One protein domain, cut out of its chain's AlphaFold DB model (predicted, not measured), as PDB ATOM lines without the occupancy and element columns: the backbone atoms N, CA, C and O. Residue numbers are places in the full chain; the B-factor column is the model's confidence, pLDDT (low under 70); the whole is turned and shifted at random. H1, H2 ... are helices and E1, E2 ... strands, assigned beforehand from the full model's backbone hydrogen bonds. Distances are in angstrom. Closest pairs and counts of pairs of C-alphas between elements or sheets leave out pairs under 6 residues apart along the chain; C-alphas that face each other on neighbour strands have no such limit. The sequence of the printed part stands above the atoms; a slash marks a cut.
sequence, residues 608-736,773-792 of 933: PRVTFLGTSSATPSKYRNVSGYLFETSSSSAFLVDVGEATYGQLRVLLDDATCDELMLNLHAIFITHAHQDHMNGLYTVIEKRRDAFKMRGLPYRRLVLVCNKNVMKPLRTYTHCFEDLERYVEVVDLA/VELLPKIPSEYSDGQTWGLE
ATOM      1  N   PRO A 608     143.887 131.717  93.551       89.56
ATOM      2  CA  PRO A 608     143.242 131.403  94.827       89.56
ATOM      3  C   PRO A 608     142.964 132.658  95.671       89.56
ATOM      4  O   PRO A 608     143.597 133.704  95.491       89.56
ATOM      5  N   ARG A 609     142.002 132.544  96.590       90.88
ATOM      6  CA  ARG A 609     141.512 133.618  97.465       90.88
ATOM      7  C   ARG A 609     141.248 133.105  98.876       90.88
ATOM      8  O   ARG A 609     140.764 131.990  99.050       90.88
ATOM      9  N   VAL A 610     141.493 133.951  99.875       95.12
ATOM     10  CA  VAL A 610     141.078 133.718 101.265       95.12
ATOM     11  C   VAL A 610     140.047 134.755 101.715       95.12
ATOM     12  O   VAL A 610     140.141 135.933 101.367       95.12
ATOM     13  N   THR A 611     139.063 134.305 102.491       97.69
ATOM     14  CA  THR A 611     138.016 135.115 103.118       97.69
ATOM     15  C   THR A 611     137.998 134.847 104.623       97.69
ATOM     16  O   THR A 611     137.828 133.705 105.051       97.69
ATOM     17  N   PHE A 612     138.144 135.891 105.436       98.25
ATOM     18  CA  PHE A 612     138.108 135.819 106.897       98.25
ATOM     19  C   PHE A 612     136.675 136.043 107.390       98.25
ATOM     20  O   PHE A 612     136.148 137.150 107.313       98.25
ATOM     21  N   LEU A 613     136.028 134.985 107.883       97.88
ATOM     22  CA  LEU A 613     134.626 135.004 108.329       97.88
ATOM     23  C   LEU A 613     134.492 135.338 109.821       97.88
ATOM     24  O   LEU A 613     133.416 135.721 110.270       97.88
ATOM     25  N   GLY A 614     135.577 135.198 110.579       96.75
ATOM     26  CA  GLY A 614     135.674 135.635 111.965       96.75
ATOM     27  C   GLY A 614     137.123 135.672 112.439       96.75
ATOM     28  O   GLY A 614     137.953 134.860 112.022       96.75
ATOM     29  N   THR A 615     137.441 136.669 113.261       97.12
ATOM     30  CA  THR A 615     138.816 137.028 113.658       97.12
ATOM     31  C   THR A 615     138.965 137.310 115.165       97.12
ATOM     32  O   THR A 615     139.971 137.868 115.604       97.12
ATOM     33  N   SER A 616     137.967 136.946 115.977       95.44
ATOM     34  CA  SER A 616     137.955 137.053 117.445       95.44
ATOM     35  C   SER A 616     138.392 135.753 118.119       95.44
ATOM     36  O   SER A 616     138.040 134.676 117.647       95.44
ATOM     37  N   SER A 617     139.092 135.859 119.251       93.38
ATOM     38  CA  SER A 617     139.493 134.711 120.078       93.38
ATOM     39  C   SER A 617     138.557 134.421 121.248       93.38
ATOM     40  O   SER A 617     138.107 135.356 121.924       93.38
ATOM     41  N   ALA A 618     138.319 133.126 121.505       88.06
ATOM     42  CA  ALA A 618     137.523 132.508 122.573       88.06
ATOM     43  C   ALA A 618     136.021 132.823 122.570       88.06
ATOM     44  O   ALA A 618     135.208 131.969 122.920       88.06
ATOM     45  N   THR A 619     135.629 134.050 122.229       87.62
ATOM     46  CA  THR A 619     134.235 134.498 122.236       87.62
ATOM     47  C   THR A 619     133.943 135.475 121.094       87.62
ATOM     48  O   THR A 619     134.801 136.291 120.730       87.62
ATOM     49  N   PRO A 620     132.716 135.450 120.539       87.00
ATOM     50  CA  PRO A 620     132.277 136.470 119.600       87.00
ATOM     51  C   PRO A 620     132.086 137.810 120.323       87.00
ATOM     52  O   PRO A 620     131.729 137.885 121.502       87.00
ATOM     53  N   SER A 621     132.321 138.896 119.594       84.31
ATOM     54  CA  SER A 621     132.239 140.276 120.071       84.31
ATOM     55  C   SER A 621     131.220 141.085 119.256       84.31
ATOM     56  O   SER A 621     130.608 140.579 118.320       84.31
ATOM     57  N   LYS A 622     131.035 142.374 119.582       82.12
ATOM     58  CA  LYS A 622     130.094 143.251 118.853       82.12
ATOM     59  C   LYS A 622     130.470 143.458 117.370       82.12
ATOM     60  O   LYS A 622     129.591 143.763 116.570       82.12
ATOM     61  N   TYR A 623     131.752 143.329 117.021       85.44
ATOM     62  CA  TYR A 623     132.277 143.650 115.684       85.44
ATOM     63  C   TYR A 623     133.034 142.498 115.009       85.44
ATOM     64  O   TYR A 623     133.303 142.591 113.819       85.44
ATOM     65  N   ARG A 624     133.405 141.450 115.757       90.62
ATOM     66  CA  ARG A 624     134.182 140.306 115.256       90.62
ATOM     67  C   ARG A 624     133.650 138.991 115.817       90.62
ATOM     68  O   ARG A 624     133.502 138.876 117.037       90.62
ATOM     69  N   ASN A 625     133.384 138.027 114.948       94.94
ATOM     70  CA  ASN A 625     132.992 136.659 115.253       94.94
ATOM     71  C   ASN A 625     134.216 135.774 115.551       94.94
ATOM     72  O   ASN A 625     135.352 136.188 115.328       94.94
ATOM     73  N   VAL A 626     133.991 134.563 116.062       95.94
ATOM     74  CA  VAL A 626     135.044 133.558 116.297       95.94
ATOM     75  C   VAL A 626     135.616 132.968 115.002       95.94
ATOM     76  O   VAL A 626     134.993 133.066 113.945       95.94
ATOM     77  N   SER A 627     136.810 132.377 115.095       96.25
ATOM     78  CA  SER A 627     137.622 131.879 113.977       96.25
ATOM     79  C   SER A 627     136.856 131.073 112.923       96.25
ATOM     80  O   SER A 627     136.202 130.070 113.205       96.25
ATOM     81  N   GLY A 628     137.010 131.483 111.666       97.62
ATOM     82  CA  GLY A 628     136.630 130.672 110.515       97.62
ATOM     83  C   GLY A 628     137.088 131.308 109.211       97.62
ATOM     84  O   GLY A 628     136.927 132.516 109.008       97.62
ATOM     85  N   TYR A 629     137.675 130.503 108.330       97.81
ATOM     86  CA  TYR A 629     138.327 130.980 107.112       97.81
ATOM     87  C   TYR A 629     137.842 130.172 105.906       97.81
ATOM     88  O   TYR A 629     137.897 128.946 105.903       97.81
ATOM     89  N   LEU A 630     137.380 130.861 104.864       97.62
ATOM     90  CA  LEU A 630     137.034 130.262 103.576       97.62
ATOM     91  C   LEU A 630     138.209 130.445 102.611       97.62
ATOM     92  O   LEU A 630     138.644 131.568 102.367       97.62
ATOM     93  N   PHE A 631     138.696 129.346 102.045       93.94
ATOM     94  CA  PHE A 631     139.735 129.330 101.024       93.94
ATOM     95  C   PHE A 631     139.156 128.799  99.710       93.94
ATOM     96  O   PHE A 631     138.738 127.646  99.619       93.94
ATOM     97  N   GLU A 632     139.108 129.652  98.692       91.88
ATOM     98  CA  GLU A 632     138.565 129.343  97.369       91.88
ATOM     99  C   GLU A 632     139.733 129.186  96.388       91.88
ATOM    100  O   GLU A 632     140.530 130.112  96.212       91.88
ATOM    101  N   THR A 633     139.851 128.025  95.742       87.56
ATOM    102  CA  THR A 633     140.921 127.760  94.757       87.56
ATOM    103  C   THR A 633     140.472 127.989  93.319       87.56
ATOM    104  O   THR A 633     141.297 128.295  92.462       87.56
ATOM    105  N   SER A 634     139.167 127.902  93.071       86.19
ATOM    106  CA  SER A 634     138.504 128.247  91.814       86.19
ATOM    107  C   SER A 634     137.037 128.597  92.095       86.19
ATOM    108  O   SER A 634     136.569 128.485  93.229       86.19
ATOM    109  N   SER A 635     136.272 128.964  91.066       84.69
ATOM    110  CA  SER A 635     134.816 129.164  91.175       84.69
ATOM    111  C   SER A 635     134.030 127.890  91.526       84.69
ATOM    112  O   SER A 635     132.853 127.981  91.867       84.69
ATOM    113  N   SER A 636     134.668 126.716  91.451       86.06
ATOM    114  CA  SER A 636     134.054 125.400  91.681       86.06
ATOM    115  C   SER A 636     134.743 124.568  92.771       86.06
ATOM    116  O   SER A 636     134.373 123.416  92.972       86.06
ATOM    117  N   SER A 637     135.711 125.140  93.498       88.44
ATOM    118  CA  SER A 637     136.447 124.432  94.549       88.44
ATOM    119  C   SER A 637     136.774 125.320  95.743       88.44
ATOM    120  O   SER A 637     137.479 126.332  95.631       88.44
ATOM    121  N   ALA A 638     136.274 124.906  96.906       92.81
ATOM    122  CA  ALA A 638     136.455 125.586  98.176       92.81
ATOM    123  C   ALA A 638     136.791 124.633  99.333       92.81
ATOM    124  O   ALA A 638     136.429 123.451  99.354       92.81
ATOM    125  N   PHE A 639     137.440 125.217 100.336       93.69
ATOM    126  CA  PHE A 639     137.844 124.608 101.595       93.69
ATOM    127  C   PHE A 639     137.505 125.554 102.749       93.69
ATOM    128  O   PHE A 639     137.575 126.774 102.593       93.69
ATOM    129  N   LEU A 640     137.184 125.007 103.920       97.19
ATOM    130  CA  LEU A 640     137.130 125.785 105.161       97.19
ATOM    131  C   LEU A 640     138.313 125.412 106.055       97.19
ATOM    132  O   LEU A 640     138.653 124.235 106.166       97.19
ATOM    133  N   VAL A 641     138.911 126.405 106.706       96.06
ATOM    134  CA  VAL A 641     139.905 126.222 107.768       96.06
ATOM    135  C   VAL A 641     139.359 126.880 109.027       96.06
ATOM    136  O   VAL A 641     139.121 128.085 109.036       96.06
ATOM    137  N   ASP A 642     139.140 126.064 110.052       96.06
ATOM    138  CA  ASP A 642     138.328 126.336 111.238       96.06
ATOM    139  C   ASP A 642     136.884 126.790 110.928       96.06
ATOM    140  O   ASP A 642     136.568 127.438 109.927       96.06
ATOM    141  N   VAL A 643     135.952 126.366 111.780       96.56
ATOM    142  CA  VAL A 643     134.509 126.589 111.621       96.56
ATOM    143  C   VAL A 643     133.896 126.844 112.997       96.56
ATOM    144  O   VAL A 643     133.170 126.011 113.546       96.56
ATOM    145  N   GLY A 644     134.234 127.988 113.588       95.12
ATOM    146  CA  GLY A 644     133.653 128.471 114.835       95.12
ATOM    147  C   GLY A 644     132.138 128.698 114.775       95.12
ATOM    148  O   GLY A 644     131.465 128.467 113.768       95.12
ATOM    149  N   GLU A 645     131.559 129.143 115.888       93.62
ATOM    150  CA  GLU A 645     130.132 129.473 115.944       93.62
ATOM    151  C   GLU A 645     129.742 130.471 114.833       93.62
ATOM    152  O   GLU A 645     130.473 131.407 114.511       93.62
ATOM    153  N   ALA A 646     128.576 130.252 114.222       92.75
ATOM    154  CA  ALA A 646     128.004 131.103 113.179       92.75
ATOM    155  C   ALA A 646     128.832 131.298 111.882       92.75
ATOM    156  O   ALA A 646     128.450 132.147 111.077       92.75
ATOM    157  N   THR A 647     129.866 130.492 111.576       96.62
ATOM    158  CA  THR A 647     130.596 130.576 110.283       96.62
ATOM    159  C   THR A 647     129.663 130.507 109.063       96.62
ATOM    160  O   THR A 647     129.793 131.315 108.146       96.62
ATOM    161  N   TYR A 648     128.658 129.617 109.065       96.19
ATOM    162  CA  TYR A 648     127.639 129.581 108.001       96.19
ATOM    163  C   TYR A 648     126.769 130.850 107.971       96.19
ATOM    164  O   TYR A 648     126.396 131.325 106.904       96.19
ATOM    165  N   GLY A 649     126.474 131.443 109.132       92.94
ATOM    166  CA  GLY A 649     125.768 132.724 109.221       92.94
ATOM    167  C   GLY A 649     126.572 133.873 108.608       92.94
ATOM    168  O   GLY A 649     126.003 134.683 107.884       92.94
ATOM    169  N   GLN A 650     127.890 133.893 108.828       94.38
ATOM    170  CA  GLN A 650     128.809 134.857 108.216       94.38
ATOM    171  C   GLN A 650     128.895 134.684 106.693       94.38
ATOM    172  O   GLN A 650     128.777 135.662 105.957       94.38
ATOM    173  N   LEU A 651     128.974 133.440 106.201       96.00
ATOM    174  CA  LEU A 651     128.833 133.148 104.767       96.00
ATOM    175  C   LEU A 651     127.507 133.685 104.214       96.00
ATOM    176  O   LEU A 651     127.514 134.380 103.204       96.00
ATOM    177  N   ARG A 652     126.387 133.440 104.906       92.50
ATOM    178  CA  ARG A 652     125.036 133.845 104.484       92.50
ATOM    179  C   ARG A 652     124.825 135.362 104.402       92.50
ATOM    180  O   ARG A 652     123.963 135.816 103.656       92.50
ATOM    181  N   VAL A 653     125.564 136.153 105.182       92.06
ATOM    182  CA  VAL A 653     125.442 137.625 105.176       92.06
ATOM    183  C   VAL A 653     126.477 138.286 104.272       92.06
ATOM    184  O   VAL A 653     126.254 139.407 103.830       92.06
ATOM    185  N   LEU A 654     127.591 137.620 103.967       93.25
ATOM    186  CA  LEU A 654     128.575 138.085 102.988       93.25
ATOM    187  C   LEU A 654     128.139 137.733 101.552       93.25
ATOM    188  O   LEU A 654     128.178 138.556 100.635       93.25
ATOM    189  N   LEU A 655     127.682 136.497 101.369       90.62
ATOM    190  CA  LEU A 655     127.140 135.941 100.132       90.62
ATOM    191  C   LEU A 655     125.600 136.043 100.155       90.62
ATOM    192  O   LEU A 655     125.035 136.733 100.999       90.62
ATOM    193  N   ASP A 656     124.907 135.431  99.196       88.25
ATOM    194  CA  ASP A 656     123.460 135.172  99.296       88.25
ATOM    195  C   ASP A 656     123.192 133.673  99.465       88.25
ATOM    196  O   ASP A 656     124.096 132.857  99.282       88.25
ATOM    197  N   ASP A 657     121.952 133.317  99.813       88.44
ATOM    198  CA  ASP A 657     121.530 131.930 100.046       88.44
ATOM    199  C   ASP A 657     121.853 131.021  98.841       88.44
ATOM    200  O   ASP A 657     122.393 129.935  99.021       88.44
ATOM    201  N   ALA A 658     121.638 131.500  97.608       90.69
ATOM    202  CA  ALA A 658     121.934 130.739  96.390       90.69
ATOM    203  C   ALA A 658     123.445 130.516  96.173       90.69
ATOM    204  O   ALA A 658     123.866 129.423  95.801       90.69
ATOM    205  N   THR A 659     124.271 131.531  96.434       92.75
ATOM    206  CA  THR A 659     125.736 131.423  96.370       92.75
ATOM    207  C   THR A 659     126.273 130.542  97.502       92.75
ATOM    208  O   THR A 659     127.250 129.824  97.303       92.75
ATOM    209  N   CYS A 660     125.636 130.553  98.679       94.75
ATOM    210  CA  CYS A 660     125.957 129.633  99.769       94.75
ATOM    211  C   CYS A 660     125.649 128.183  99.388       94.75
ATOM    212  O   CYS A 660     126.492 127.325  99.623       94.75
ATOM    213  N   ASP A 661     124.500 127.911  98.761       94.19
ATOM    214  CA  ASP A 661     124.161 126.571  98.273       94.19
ATOM    215  C   ASP A 661     125.209 126.063  97.266       94.19
ATOM    216  O   ASP A 661     125.731 124.963  97.439       94.19
ATOM    217  N   GLU A 662     125.589 126.869  96.265       94.62
ATOM    218  CA  GLU A 662     126.659 126.507  95.313       94.62
ATOM    219  C   GLU A 662     128.009 126.285  96.016       94.62
ATOM    220  O   GLU A 662     128.696 125.294  95.761       94.62
ATOM    221  N   LEU A 663     128.378 127.161  96.958       95.44
ATOM    222  CA  LEU A 663     129.588 127.005  97.766       95.44
ATOM    223  C   LEU A 663     129.575 125.694  98.564       95.44
ATOM    224  O   LEU A 663     130.609 125.044  98.674       95.44
ATOM    225  N   MET A 664     128.427 125.276  99.103       96.56
ATOM    226  CA  MET A 664     128.309 124.010  99.828       96.56
ATOM    227  C   MET A 664     128.505 122.792  98.910       96.56
ATOM    228  O   MET A 664     129.153 121.827  99.321       96.56
ATOM    229  N   LEU A 665     128.003 122.820  97.670       94.12
ATOM    230  CA  LEU A 665     128.242 121.754  96.676       94.12
ATOM    231  C   LEU A 665     129.741 121.633  96.334       94.12
ATOM    232  O   LEU A 665     130.295 120.526  96.267       94.12
ATOM    233  N   ASN A 666     130.389 122.792  96.202       92.62
ATOM    234  CA  ASN A 666     131.800 122.974  95.863       92.62
ATOM    235  C   ASN A 666     132.748 122.914  97.079       92.62
ATOM    236  O   ASN A 666     133.957 123.082  96.934       92.62
ATOM    237  N   LEU A 667     132.230 122.657  98.286       95.19
ATOM    238  CA  LEU A 667     133.040 122.455  99.487       95.19
ATOM    239  C   LEU A 667     133.568 121.012  99.511       95.19
ATOM    240  O   LEU A 667     132.793 120.054  99.656       95.19
ATOM    241  N   HIS A 668     134.887 120.864  99.365       90.56
ATOM    242  CA  HIS A 668     135.571 119.566  99.288       90.56
ATOM    243  C   HIS A 668     136.042 119.065 100.656       90.56
ATOM    244  O   HIS A 668     135.811 117.902 100.991       90.56
ATOM    245  N   ALA A 669     136.661 119.942 101.456       91.81
ATOM    246  CA  ALA A 669     137.161 119.589 102.780       91.81
ATOM    247  C   ALA A 669     137.020 120.718 103.814       91.81
ATOM    248  O   ALA A 669     136.966 121.904 103.475       91.81
ATOM    249  N   ILE A 670     137.004 120.323 105.086       94.88
ATOM    250  CA  ILE A 670     137.138 121.195 106.251       94.88
ATOM    251  C   ILE A 670     138.382 120.768 107.028       94.88
ATOM    252  O   ILE A 670     138.521 119.600 107.390       94.88
ATOM    253  N   PHE A 671     139.257 121.724 107.317       93.00
ATOM    254  CA  PHE A 671     140.427 121.560 108.168       93.00
ATOM    255  C   PHE A 671     140.129 122.184 109.532       93.00
ATOM    256  O   PHE A 671     139.908 123.387 109.612       93.00
ATOM    257  N   ILE A 672     140.113 121.390 110.601       90.62
ATOM    258  CA  ILE A 672     139.963 121.892 111.975       90.62
ATOM    259  C   ILE A 672     141.317 121.780 112.673       90.62
ATOM    260  O   ILE A 672     141.816 120.671 112.891       90.62
ATOM    261  N   THR A 673     141.903 122.922 113.033       86.31
ATOM    262  CA  THR A 673     143.234 123.009 113.651       86.31
ATOM    263  C   THR A 673     143.264 122.278 114.992       86.31
ATOM    264  O   THR A 673     144.161 121.473 115.260       86.31
ATOM    265  N   HIS A 674     142.251 122.505 115.831       83.88
ATOM    266  CA  HIS A 674     142.126 121.885 117.144       83.88
ATOM    267  C   HIS A 674     140.686 121.932 117.687       83.88
ATOM    268  O   HIS A 674     139.788 122.505 117.085       83.88
ATOM    269  N   ALA A 675     140.451 121.275 118.827       84.31
ATOM    270  CA  ALA A 675     139.109 121.010 119.355       84.31
ATOM    271  C   ALA A 675     138.627 122.039 120.404       84.31
ATOM    272  O   ALA A 675     137.933 121.663 121.350       84.31
ATOM    273  N   HIS A 676     139.021 123.313 120.287       85.19
ATOM    274  CA  HIS A 676     138.373 124.393 121.040       85.19
ATOM    275  C   HIS A 676     137.099 124.853 120.311       85.19
ATOM    276  O   HIS A 676     137.011 124.823 119.085       85.19
ATOM    277  N   GLN A 677     136.081 125.234 121.083       88.25
ATOM    278  CA  GLN A 677     134.717 125.471 120.592       88.25
ATOM    279  C   GLN A 677     134.624 126.607 119.561       88.25
ATOM    280  O   GLN A 677     133.899 126.503 118.569       88.25
ATOM    281  N   ASP A 678     135.410 127.659 119.754       87.38
ATOM    282  CA  ASP A 678     135.554 128.821 118.879       87.38
ATOM    283  C   ASP A 678     136.192 128.507 117.514       87.38
ATOM    284  O   ASP A 678     136.094 129.330 116.610       87.38
ATOM    285  N   HIS A 679     136.728 127.296 117.320       90.50
ATOM    286  CA  HIS A 679     137.253 126.806 116.039       90.50
ATOM    287  C   HIS A 679     136.394 125.702 115.400       90.50
ATOM    288  O   HIS A 679     136.684 125.297 114.274       90.50
ATOM    289  N   MET A 680     135.351 125.186 116.071       91.06
ATOM    290  CA  MET A 680     134.600 124.024 115.556       91.06
ATOM    291  C   MET A 680     133.080 123.993 115.788       91.06
ATOM    292  O   MET A 680     132.414 123.118 115.232       91.06
ATOM    293  N   ASN A 681     132.487 124.894 116.579       91.69
ATOM    294  CA  ASN A 681     131.052 124.824 116.900       91.69
ATOM    295  C   ASN A 681     130.113 125.015 115.689       91.69
ATOM    296  O   ASN A 681     128.973 124.556 115.730       91.69
ATOM    297  N   GLY A 682     130.558 125.656 114.606       93.25
ATOM    298  CA  GLY A 682     129.785 125.803 113.368       93.25
ATOM    299  C   GLY A 682     129.850 124.590 112.435       93.25
ATOM    300  O   GLY A 682     129.103 124.546 111.456       93.25
ATOM    301  N   LEU A 683     130.703 123.599 112.730       94.44
ATOM    302  CA  LEU A 683     130.888 122.392 111.917       94.44
ATOM    303  C   LEU A 683     129.562 121.662 111.659       94.44
ATOM    304  O   LEU A 683     129.292 121.269 110.524       94.44
ATOM    305  N   TYR A 684     128.712 121.533 112.684       93.62
ATOM    306  CA  TYR A 684     127.412 120.860 112.581       93.62
ATOM    307  C   TYR A 684     126.510 121.542 111.546       93.62
ATOM    308  O   TYR A 684     126.011 120.888 110.631       93.62
ATOM    309  N   THR A 685     126.374 122.872 111.633       93.88
ATOM    310  CA  THR A 685     125.569 123.677 110.704       93.88
ATOM    311  C   THR A 685     126.096 123.591 109.274       93.88
ATOM    312  O   THR A 685     125.303 123.511 108.342       93.88
ATOM    313  N   VAL A 686     127.419 123.578 109.070       96.88
ATOM    314  CA  VAL A 686     128.000 123.458 107.720       96.88
ATOM    315  C   VAL A 686     127.741 122.075 107.117       96.88
ATOM    316  O   VAL A 686     127.331 121.993 105.959       96.88
ATOM    317  N   ILE A 687     127.906 120.986 107.880       96.31
ATOM    318  CA  ILE A 687     127.586 119.627 107.401       96.31
ATOM    319  C   ILE A 687     126.091 119.519 107.064       96.31
ATOM    320  O   ILE A 687     125.735 119.014 105.997       96.31
ATOM    321  N   GLU A 688     125.225 120.034 107.943       93.62
ATOM    322  CA  GLU A 688     123.772 120.039 107.764       93.62
ATOM    323  C   GLU A 688     123.361 120.810 106.498       93.62
ATOM    324  O   GLU A 688     122.675 120.270 105.629       93.62
ATOM    325  N   LYS A 689     123.819 122.056 106.344       94.81
ATOM    326  CA  LYS A 689     123.456 122.904 105.199       94.81
ATOM    327  C   LYS A 689     124.041 122.379 103.892       94.81
ATOM    328  O   LYS A 689     123.383 122.454 102.858       94.81
ATOM    329  N   ARG A 690     125.204 121.723 103.935       96.50
ATOM    330  CA  ARG A 690     125.737 120.995 102.780       96.50
ATOM    331  C   ARG A 690     124.890 119.785 102.400       96.50
ATOM    332  O   ARG A 690     124.626 119.590 101.217       96.50
ATOM    333  N   ARG A 691     124.422 118.982 103.362       94.62
ATOM    334  CA  ARG A 691     123.441 117.908 103.102       94.62
ATOM    335  C   ARG A 691     122.182 118.471 102.445       94.62
ATOM    336  O   ARG A 691     121.710 117.899 101.462       94.62
ATOM    337  N   ASP A 692     121.668 119.584 102.959       92.31
ATOM    338  CA  ASP A 692     120.470 120.232 102.426       92.31
ATOM    339  C   ASP A 692     120.681 120.711 100.979       92.31
ATOM    340  O   ASP A 692     119.862 120.381 100.124       92.31
ATOM    341  N   ALA A 693     121.801 121.372 100.661       94.38
ATOM    342  CA  ALA A 693     122.123 121.831  99.303       94.38
ATOM    343  C   ALA A 693     122.164 120.683  98.271       94.38
ATOM    344  O   ALA A 693     121.515 120.759  97.223       94.38
ATOM    345  N   PHE A 694     122.849 119.573  98.586       95.12
ATOM    346  CA  PHE A 694     122.860 118.372  97.732       95.12
ATOM    347  C   PHE A 694     121.448 117.798  97.534       95.12
ATOM    348  O   PHE A 694     121.057 117.482  96.408       95.12
ATOM    349  N   LYS A 695     120.660 117.708  98.616       92.56
ATOM    350  CA  LYS A 695     119.279 117.203  98.584       92.56
ATOM    351  C   LYS A 695     118.359 118.096  97.746       92.56
ATOM    352  O   LYS A 695     117.584 117.571  96.952       92.56
ATOM    353  N   MET A 696     118.457 119.421  97.883       90.06
ATOM    354  CA  MET A 696     117.667 120.390  97.111       90.06
ATOM    355  C   MET A 696     117.987 120.343  95.611       90.06
ATOM    356  O   MET A 696     117.089 120.526  94.793       90.06
ATOM    357  N   ARG A 697     119.237 120.040  95.238       91.50
ATOM    358  CA  ARG A 697     119.648 119.829  93.839       91.50
ATOM    359  C   ARG A 697     119.379 118.419  93.304       91.50
ATOM    360  O   ARG A 697     119.618 118.178  92.126       91.50
ATOM    361  N   GLY A 698     118.900 117.489  94.135       92.88
ATOM    362  CA  GLY A 698     118.689 116.091  93.745       92.88
ATOM    363  C   GLY A 698     119.983 115.334  93.414       92.88
ATOM    364  O   GLY A 698     119.944 114.352  92.674       92.88
ATOM    365  N   LEU A 699     121.129 115.793  93.927       92.12
ATOM    366  CA  LEU A 699     122.443 115.215  93.645       92.12
ATOM    367  C   LEU A 699     122.807 114.122  94.667       92.12
ATOM    368  O   LEU A 699     122.484 114.257  95.851       92.12
ATOM    369  N   PRO A 700     123.523 113.055  94.258       91.88
ATOM    370  CA  PRO A 700     124.057 112.074  95.197       91.88
ATOM    371  C   PRO A 700     125.059 112.748  96.141       91.88
ATOM    372  O   PRO A 700     125.948 113.479  95.705       91.88
ATOM    373  N   TYR A 701     124.921 112.509  97.447       92.81
ATOM    374  CA  TYR A 701     125.760 113.172  98.442       92.81
ATOM    375  C   TYR A 701     127.211 112.670  98.384       92.81
ATOM    376  O   TYR A 701     127.502 111.531  98.751       92.81
ATOM    377  N   ARG A 702     128.134 113.545  97.975       89.50
ATOM    378  CA  ARG A 702     129.584 113.321  98.081       89.50
ATOM    379  C   ARG A 702     130.026 113.607  99.515       89.50
ATOM    380  O   ARG A 702     129.795 114.722  99.980       89.50
ATOM    381  N   ARG A 703     130.673 112.654 100.198       90.25
ATOM    382  CA  ARG A 703     131.194 112.858 101.566       90.25
ATOM    383  C   ARG A 703     132.102 114.086 101.646       90.25
ATOM    384  O   ARG A 703     132.777 114.439 100.681       90.25
ATOM    385  N   LEU A 704     132.061 114.759 102.789       93.31
ATOM    386  CA  LEU A 704     132.892 115.920 103.086       93.31
ATOM    387  C   LEU A 704     134.155 115.461 103.818       93.31
ATOM    388  O   LEU A 704     134.048 114.847 104.880       93.31
ATOM    389  N   VAL A 705     135.340 115.768 103.291       91.88
ATOM    390  CA  VAL A 705     136.589 115.379 103.961       91.88
ATOM    391  C   VAL A 705     136.800 116.270 105.188       91.88
ATOM    392  O   VAL A 705     136.911 117.487 105.073       91.88
ATOM    393  N   LEU A 706     136.839 115.674 106.376       92.31
ATOM    394  CA  LEU A 706     137.098 116.351 107.642       92.31
ATOM    395  C   LEU A 706     138.519 116.014 108.095       92.31
ATOM    396  O   LEU A 706     138.778 114.936 108.631       92.31
ATOM    397  N   VAL A 707     139.440 116.948 107.882       88.44
ATOM    398  CA  VAL A 707     140.826 116.845 108.338       88.44
ATOM    399  C   VAL A 707     140.904 117.464 109.727       88.44
ATOM    400  O   VAL A 707     140.756 118.675 109.890       88.44
ATOM    401  N   CYS A 708     141.082 116.641 110.754       86.12
ATOM    402  CA  CYS A 708     141.018 117.096 112.139       86.12
ATOM    403  C   CYS A 708     141.865 116.216 113.061       86.12
ATOM    404  O   CYS A 708     142.400 115.187 112.657       86.12
ATOM    405  N   ASN A 709     141.991 116.609 114.328       81.50
ATOM    406  CA  ASN A 709     142.511 115.701 115.346       81.50
ATOM    407  C   ASN A 709     141.382 114.836 115.937       81.50
ATOM    408  O   ASN A 709     140.224 115.252 116.017       81.50
ATOM    409  N   LYS A 710     141.733 113.661 116.469       78.44
ATOM    410  CA  LYS A 710     140.796 112.750 117.160       78.44
ATOM    411  C   LYS A 710     139.928 113.355 118.281       78.44
ATOM    412  O   LYS A 710     138.964 112.713 118.696       78.44
ATOM    413  N   ASN A 711     140.246 114.539 118.819       82.00
ATOM    414  CA  ASN A 711     139.412 115.175 119.847       82.00
ATOM    415  C   ASN A 711     138.182 115.872 119.249       82.00
ATOM    416  O   ASN A 711     137.156 115.885 119.919       82.00
ATOM    417  N   VAL A 712     138.241 116.351 117.998       84.12
ATOM    418  CA  VAL A 712     137.090 116.915 117.256       84.12
ATOM    419  C   VAL A 712     135.994 115.860 117.051       84.12
ATOM    420  O   VAL A 712     134.804 116.164 117.106       84.12
ATOM    421  N   MET A 713     136.380 114.587 116.917       86.62
ATOM    422  CA  MET A 713     135.433 113.477 116.761       86.62
ATOM    423  C   MET A 713     134.597 113.180 118.008       86.62
ATOM    424  O   MET A 713     133.528 112.592 117.877       86.62
ATOM    425  N   LYS A 714     135.037 113.572 119.213       84.19
ATOM    426  CA  LYS A 714     134.268 113.340 120.447       84.19
ATOM    427  C   LYS A 714     132.934 114.100 120.441       84.19
ATOM    428  O   LYS A 714     131.909 113.425 120.467       84.19
ATOM    429  N   PRO A 715     132.897 115.446 120.357       82.44
ATOM    430  CA  PRO A 715     131.639 116.183 120.337       82.44
ATOM    431  C   PRO A 715     130.821 115.923 119.061       82.44
ATOM    432  O   PRO A 715     129.599 115.871 119.156       82.44
ATOM    433  N   LEU A 716     131.444 115.640 117.904       83.06
ATOM    434  CA  LEU A 716     130.712 115.226 116.695       83.06
ATOM    435  C   LEU A 716     129.969 113.894 116.883       83.06
ATOM    436  O   LEU A 716     128.824 113.757 116.447       83.06
ATOM    437  N   ARG A 717     130.581 112.932 117.586       84.75
ATOM    438  CA  ARG A 717     129.930 111.670 117.971       84.75
ATOM    439  C   ARG A 717     128.836 111.868 119.000       84.75
ATOM    440  O   ARG A 717     127.796 111.228 118.876       84.75
ATOM    441  N   THR A 718     129.026 112.751 119.977       79.31
ATOM    442  CA  THR A 718     127.959 113.058 120.937       79.31
ATOM    443  C   THR A 718     126.779 113.735 120.241       79.31
ATOM    444  O   THR A 718     125.648 113.314 120.445       79.31
ATOM    445  N   TYR A 719     127.020 114.691 119.336       81.19
ATOM    446  CA  TYR A 719     125.963 115.294 118.515       81.19
ATOM    447  C   TYR A 719     125.217 114.236 117.682       81.19
ATOM    448  O   TYR A 719     123.988 114.219 117.647       81.19
ATOM    449  N   THR A 720     125.967 113.302 117.090       79.31
ATOM    450  CA  THR A 720     125.460 112.145 116.331       79.31
ATOM    451  C   THR A 720     124.571 111.216 117.166       79.31
ATOM    452  O   THR A 720     123.578 110.709 116.649       79.31
ATOM    453  N   HIS A 721     124.883 111.010 118.450       74.38
ATOM    454  CA  HIS A 721     124.075 110.183 119.357       74.38
ATOM    455  C   HIS A 721     122.865 110.922 119.948       74.38
ATOM    456  O   HIS A 721     121.851 110.281 120.219       74.38
ATOM    457  N   CYS A 722     122.969 112.237 120.171       70.31
ATOM    458  CA  CYS A 722     121.945 113.021 120.866       70.31
ATOM    459  C   CYS A 722     120.919 113.690 119.938       70.31
ATOM    460  O   CYS A 722     119.786 113.890 120.363       70.31
ATOM    461  N   PHE A 723     121.298 114.057 118.707       75.50
ATOM    462  CA  PHE A 723     120.472 114.900 117.830       75.50
ATOM    463  C   PHE A 723     120.305 114.302 116.429       75.50
ATOM    464  O   PHE A 723     119.236 113.801 116.082       75.50
ATOM    465  N   GLU A 724     121.356 114.334 115.612       76.88
ATOM    466  CA  GLU A 724     121.335 113.791 114.255       76.88
ATOM    467  C   GLU A 724     122.704 113.228 113.887       76.88
ATOM    468  O   GLU A 724     123.722 113.901 114.041       76.88
ATOM    469  N   ASP A 725     122.721 112.004 113.352       85.44
ATOM    470  CA  ASP A 725     123.927 111.380 112.808       85.44
ATOM    471  C   ASP A 725     124.430 112.140 111.575       85.44
ATOM    472  O   ASP A 725     123.981 111.921 110.441       85.44
ATOM    473  N   LEU A 726     125.365 113.048 111.868       88.12
ATOM    474  CA  LEU A 726     126.172 113.808 110.927       88.12
ATOM    475  C   LEU A 726     127.500 113.105 110.597       88.12
ATOM    476  O   LEU A 726     128.093 113.408 109.562       88.12
ATOM    477  N   GLU A 727     127.959 112.157 111.429       90.06
ATOM    478  CA  GLU A 727     129.196 111.395 111.190       90.06
ATOM    479  C   GLU A 727     129.136 110.634 109.853       90.06
ATOM    480  O   GLU A 727     130.130 110.599 109.127       90.06
ATOM    481  N   ARG A 728     127.959 110.137 109.438       91.56
ATOM    482  CA  ARG A 728     127.769 109.486 108.123       91.56
ATOM    483  C   ARG A 728     128.132 110.351 106.905       91.56
ATOM    484  O   ARG A 728     128.370 109.803 105.828       91.56
ATOM    485  N   TYR A 729     128.085 111.679 107.040       93.19
ATOM    486  CA  TYR A 729     128.285 112.632 105.941       93.19
ATOM    487  C   TYR A 729     129.746 113.082 105.800       93.19
ATOM    488  O   TYR A 729     130.098 113.706 104.795       93.19
ATOM    489  N   VAL A 730     130.605 112.754 106.766       92.50
ATOM    490  CA  VAL A 730     132.026 113.107 106.738       92.50
ATOM    491  C   VAL A 730     132.927 111.900 106.477       92.50
ATOM    492  O   VAL A 730     132.561 110.740 106.672       92.50
ATOM    493  N   GLU A 731     134.127 112.200 106.003       90.00
ATOM    494  CA  GLU A 731     135.235 111.274 105.783       90.00
ATOM    495  C   GLU A 731     136.424 111.799 106.590       90.00
ATOM    496  O   GLU A 731     136.926 112.887 106.315       90.00
ATOM    497  N   VAL A 732     136.822 111.094 107.649       88.19
ATOM    498  CA  VAL A 732     137.725 111.656 108.666       88.19
ATOM    499  C   VAL A 732     139.176 111.297 108.367       88.19
ATOM    500  O   VAL A 732     139.531 110.121 108.322       88.19
ATOM    501  N   VAL A 733     140.030 112.314 108.253       84.50
ATOM    502  CA  VAL A 733     141.486 112.169 108.124       84.50
ATOM    503  C   VAL A 733     142.135 112.670 109.416       84.50
ATOM    504  O   VAL A 733     142.162 113.876 109.670       84.50
ATOM    505  N   ASP A 734     142.635 111.750 110.251       75.44
ATOM    506  CA  ASP A 734     143.266 112.101 111.533       75.44
ATOM    507  C   ASP A 734     144.686 112.645 111.321       75.44
ATOM    508  O   ASP A 734     145.587 111.963 110.820       75.44
ATOM    509  N   LEU A 735     144.902 113.878 111.775       66.25
ATOM    510  CA  LEU A 735     146.205 114.540 111.793       66.25
ATOM    511  C   LEU A 735     147.261 113.757 112.597       66.25
ATOM    512  O   LEU A 735     148.454 113.857 112.306       66.25
ATOM    513  N   ALA A 736     146.849 112.969 113.597       55.12
ATOM    514  CA  ALA A 736     147.758 112.291 114.522       55.12
ATOM    515  C   ALA A 736     148.437 111.025 113.962       55.12
ATOM    516  O   ALA A 736     149.454 110.603 114.507       55.12
ATOM    517  N   VAL A 773     152.013 122.696 101.325       38.31
ATOM    518  CA  VAL A 773     152.145 122.379 102.760       38.31
ATOM    519  C   VAL A 773     151.408 121.091 103.126       38.31
ATOM    520  O   VAL A 773     150.289 120.833 102.674       38.31
ATOM    521  N   GLU A 774     152.069 120.270 103.945       43.16
ATOM    522  CA  GLU A 774     151.749 118.859 104.149       43.16
ATOM    523  C   GLU A 774     150.430 118.584 104.898       43.16
ATOM    524  O   GLU A 774     150.432 118.122 106.044       43.16
ATOM    525  N   LEU A 775     149.301 118.765 104.219       47.78
ATOM    526  CA  LEU A 775     148.029 118.116 104.550       47.78
ATOM    527  C   LEU A 775     147.442 117.395 103.335       47.78
ATOM    528  O   LEU A 775     147.037 116.246 103.464       47.78
ATOM    529  N   LEU A 776     147.507 117.994 102.143       43.00
ATOM    530  CA  LEU A 776     147.098 117.348 100.887       43.00
ATOM    531  C   LEU A 776     147.785 115.987 100.625       43.00
ATOM    532  O   LEU A 776     147.065 115.037 100.328       43.00
ATOM    533  N   PRO A 777     149.109 115.808 100.841       44.12
ATOM    534  CA  PRO A 777     149.765 114.498 100.701       44.12
ATOM    535  C   PRO A 777     149.368 113.453 101.761       44.12
ATOM    536  O   PRO A 777     149.723 112.284 101.630       44.12
ATOM    537  N   LYS A 778     148.685 113.868 102.839       51.69
ATOM    538  CA  LYS A 778     148.223 113.001 103.941       51.69
ATOM    539  C   LYS A 778     146.769 112.558 103.757       51.69
ATOM    540  O   LYS A 778     146.324 111.643 104.443       51.69
ATOM    541  N   ILE A 779     146.040 113.186 102.835       58.75
ATOM    542  CA  ILE A 779     144.723 112.737 102.389       58.75
ATOM    543  C   ILE A 779     144.966 111.648 101.334       58.75
ATOM    544  O   ILE A 779     145.657 111.933 100.351       58.75
ATOM    545  N   PRO A 780     144.455 110.413 101.510       58.41
ATOM    546  CA  PRO A 780     144.697 109.334 100.554       58.41
ATOM    547  C   PRO A 780     144.277 109.742  99.136       58.41
ATOM    548  O   PRO A 780     143.250 110.393  98.959       58.41
ATOM    549  N   SER A 781     145.062 109.358  98.125       59.19
ATOM    550  CA  SER A 781     144.922 109.854  96.743       59.19
ATOM    551  C   SER A 781     143.571 109.547  96.087       59.19
ATOM    552  O   SER A 781     143.193 110.204  95.126       59.19
ATOM    553  N   GLU A 782     142.843 108.562  96.612       58.47
ATOM    554  CA  GLU A 782     141.461 108.229  96.240       58.47
ATOM    555  C   GLU A 782     140.431 109.304  96.646       58.47
ATOM    556  O   GLU A 782     139.328 109.324  96.105       58.47
ATOM    557  N   TYR A 783     140.795 110.224  97.547       57.94
ATOM    558  CA  TYR A 783     139.964 111.352  97.982       57.94
ATOM    559  C   TYR A 783     140.491 112.720  97.545       57.94
ATOM    560  O   TYR A 783     139.764 113.688  97.736       57.94
ATOM    561  N   SER A 784     141.719 112.831  97.021       57.12
ATOM    562  CA  SER A 784     142.444 114.105  96.827       57.12
ATOM    563  C   SER A 784     143.044 114.302  95.429       57.12
ATOM    564  O   SER A 784     143.982 115.085  95.261       57.12
ATOM    565  N   ASP A 785     142.524 113.620  94.406       65.31
ATOM    566  CA  ASP A 785     142.972 113.875  93.038       65.31
ATOM    567  C   ASP A 785     142.602 115.307  92.584       65.31
ATOM    568  O   ASP A 785     141.533 115.846  92.894       65.31
ATOM    569  N   GLY A 786     143.524 115.951  91.858       61.34
ATOM    570  CA  GLY A 786     143.397 117.362  91.479       61.34
ATOM    571  C   GLY A 786     142.266 117.660  90.489       61.34
ATOM    572  O   GLY A 786     141.855 118.814  90.381       61.34
ATOM    573  N   GLN A 787     141.738 116.641  89.808       63.50
ATOM    574  CA  GLN A 787     140.639 116.762  88.853       63.50
ATOM    575  C   GLN A 787     139.293 116.778  89.593       63.50
ATOM    576  O   GLN A 787     138.498 117.704  89.429       63.50
ATOM    577  N   THR A 788     139.083 115.832  90.511       67.88
ATOM    578  CA  THR A 788     137.911 115.734  91.400       67.88
ATOM    579  C   THR A 788     137.790 116.929  92.349       67.88
ATOM    580  O   THR A 788     136.683 117.255  92.795       67.88
ATOM    581  N   TRP A 789     138.911 117.583  92.676       75.31
ATOM    582  CA  TRP A 789     138.974 118.786  93.517       75.31
ATOM    583  C   TRP A 789     139.041 120.105  92.735       75.31
ATOM    584  O   TRP A 789     139.176 121.157  93.356       75.31
ATOM    585  N   GLY A 790     138.946 120.085  91.400       68.38
ATOM    586  CA  GLY A 790     138.940 121.309  90.586       68.38
ATOM    587  C   GLY A 790     140.197 122.174  90.759       68.38
ATOM    588  O   GLY A 790     140.108 123.401  90.700       68.38
ATOM    589  N   LEU A 791     141.344 121.532  91.020       71.50
ATOM    590  CA  LEU A 791     142.655 122.158  91.225       71.50
ATOM    591  C   LEU A 791     143.479 122.249  89.927       71.50
ATOM    592  O   LEU A 791     144.556 122.848  89.917       71.50
ATOM    593  N   GLU A 792     142.994 121.670  88.826       67.56
ATOM    594  CA  GLU A 792     143.614 121.804  87.505       67.56
ATOM    595  C   GLU A 792     143.745 123.283  87.103       67.56
ATOM    596  O   GLU A 792     142.782 124.047  87.128       67.56
TER     597      GLU A 792
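This is residues 608 to 736 and 773 to 792 of the 933 residues of the protein "Lactamase_B domain-containing protein" of Pristionchus pacificus (UniProt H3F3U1). One twisted sheet of six strands has three helices, H1, H2 and H3, packed over one face, while H4 sits off the sheet, near H3. Half of the sheet, E1 to E3, is an antiparallel up-and-down run; the other half, E4 to E6, is parallel, with helices between successive strands. The printed part has 149 residues with four named helices and six named strands, along the chain E1 E2 E3 H1 H2 E4 H3 E5 H4 E6; across the mixed sheet the order is E1 E2 E3 E4 E5 E6. The class is mixed, helices and strands; the whole is compact, with a radius of gyration of the C-alphas of 14.6 A, and rounded, spanning 41 by 33 by 33 A.

E1, residues 609 to 614, begins at C-alpha 609, (141.512, 133.618, 97.465). E2, 628 to 634, is 19.0 A long and E3, 637 to 643, 17.3 A. H1, 647 to 654, and H2, 657 to 665, come before E4, 667 to 671. H3, 683 to 696, measures 20.0 A and begins at (130.888, 122.392, 111.917). E5 is residues 704 to 708, H4 is 713 to 722, 14.1 A long, and E6, 730 to 734, ends at (143.266, 112.101, 111.533).

E1, E2 and E3 form a meander, each strand the antiparallel neighbour of the one before; E1 and E2, and E2 and E3, are hairpins. N 611 and O 630 are 2.8 A apart, N 639 and O 631 2.8 A. The parallel pairs are E3 and E4 (N 671 and O 640, 2.8 A), E4 and E5 (N 707 and O 670, 2.8 A), and E5 and E6 (N 706 and O 731, 2.8 A). Three strand-helix-strand units, parallel neighbour strands with helices between, have right-handed crossovers: E3, H1 H2, E4; E4, H3, E5; E5, H4, E6. H1, H2 and H3 are on the same face, making two layers with the sheet. H1 is over E1 and E2 at a height of 9.2 A; H2 stands up from the sheet; H3 runs along the strands, at 1 degrees to E5 on the local plane. H2 and H3 touch, about perpendicular at 83 degrees; their closest C-alphas, of Met 664 and Arg 690, are 4.9 A apart. H4 is not on the sheet. In the four helices every O i to N i+4 pair is within hydrogen-bond range.

The C-alphas farthest apart, of Lys 622 and Glu 782, are 43.2 A apart. Residues 737 to 772 are not printed; C-alphas 736 and 773 are 16.1 A apart. E1 to E2 and E4 to H3 are long links. Mean pLDDT of the printed part is 85.7; under 70 are residues 735 to 736, 773 to 788, 790 and 792.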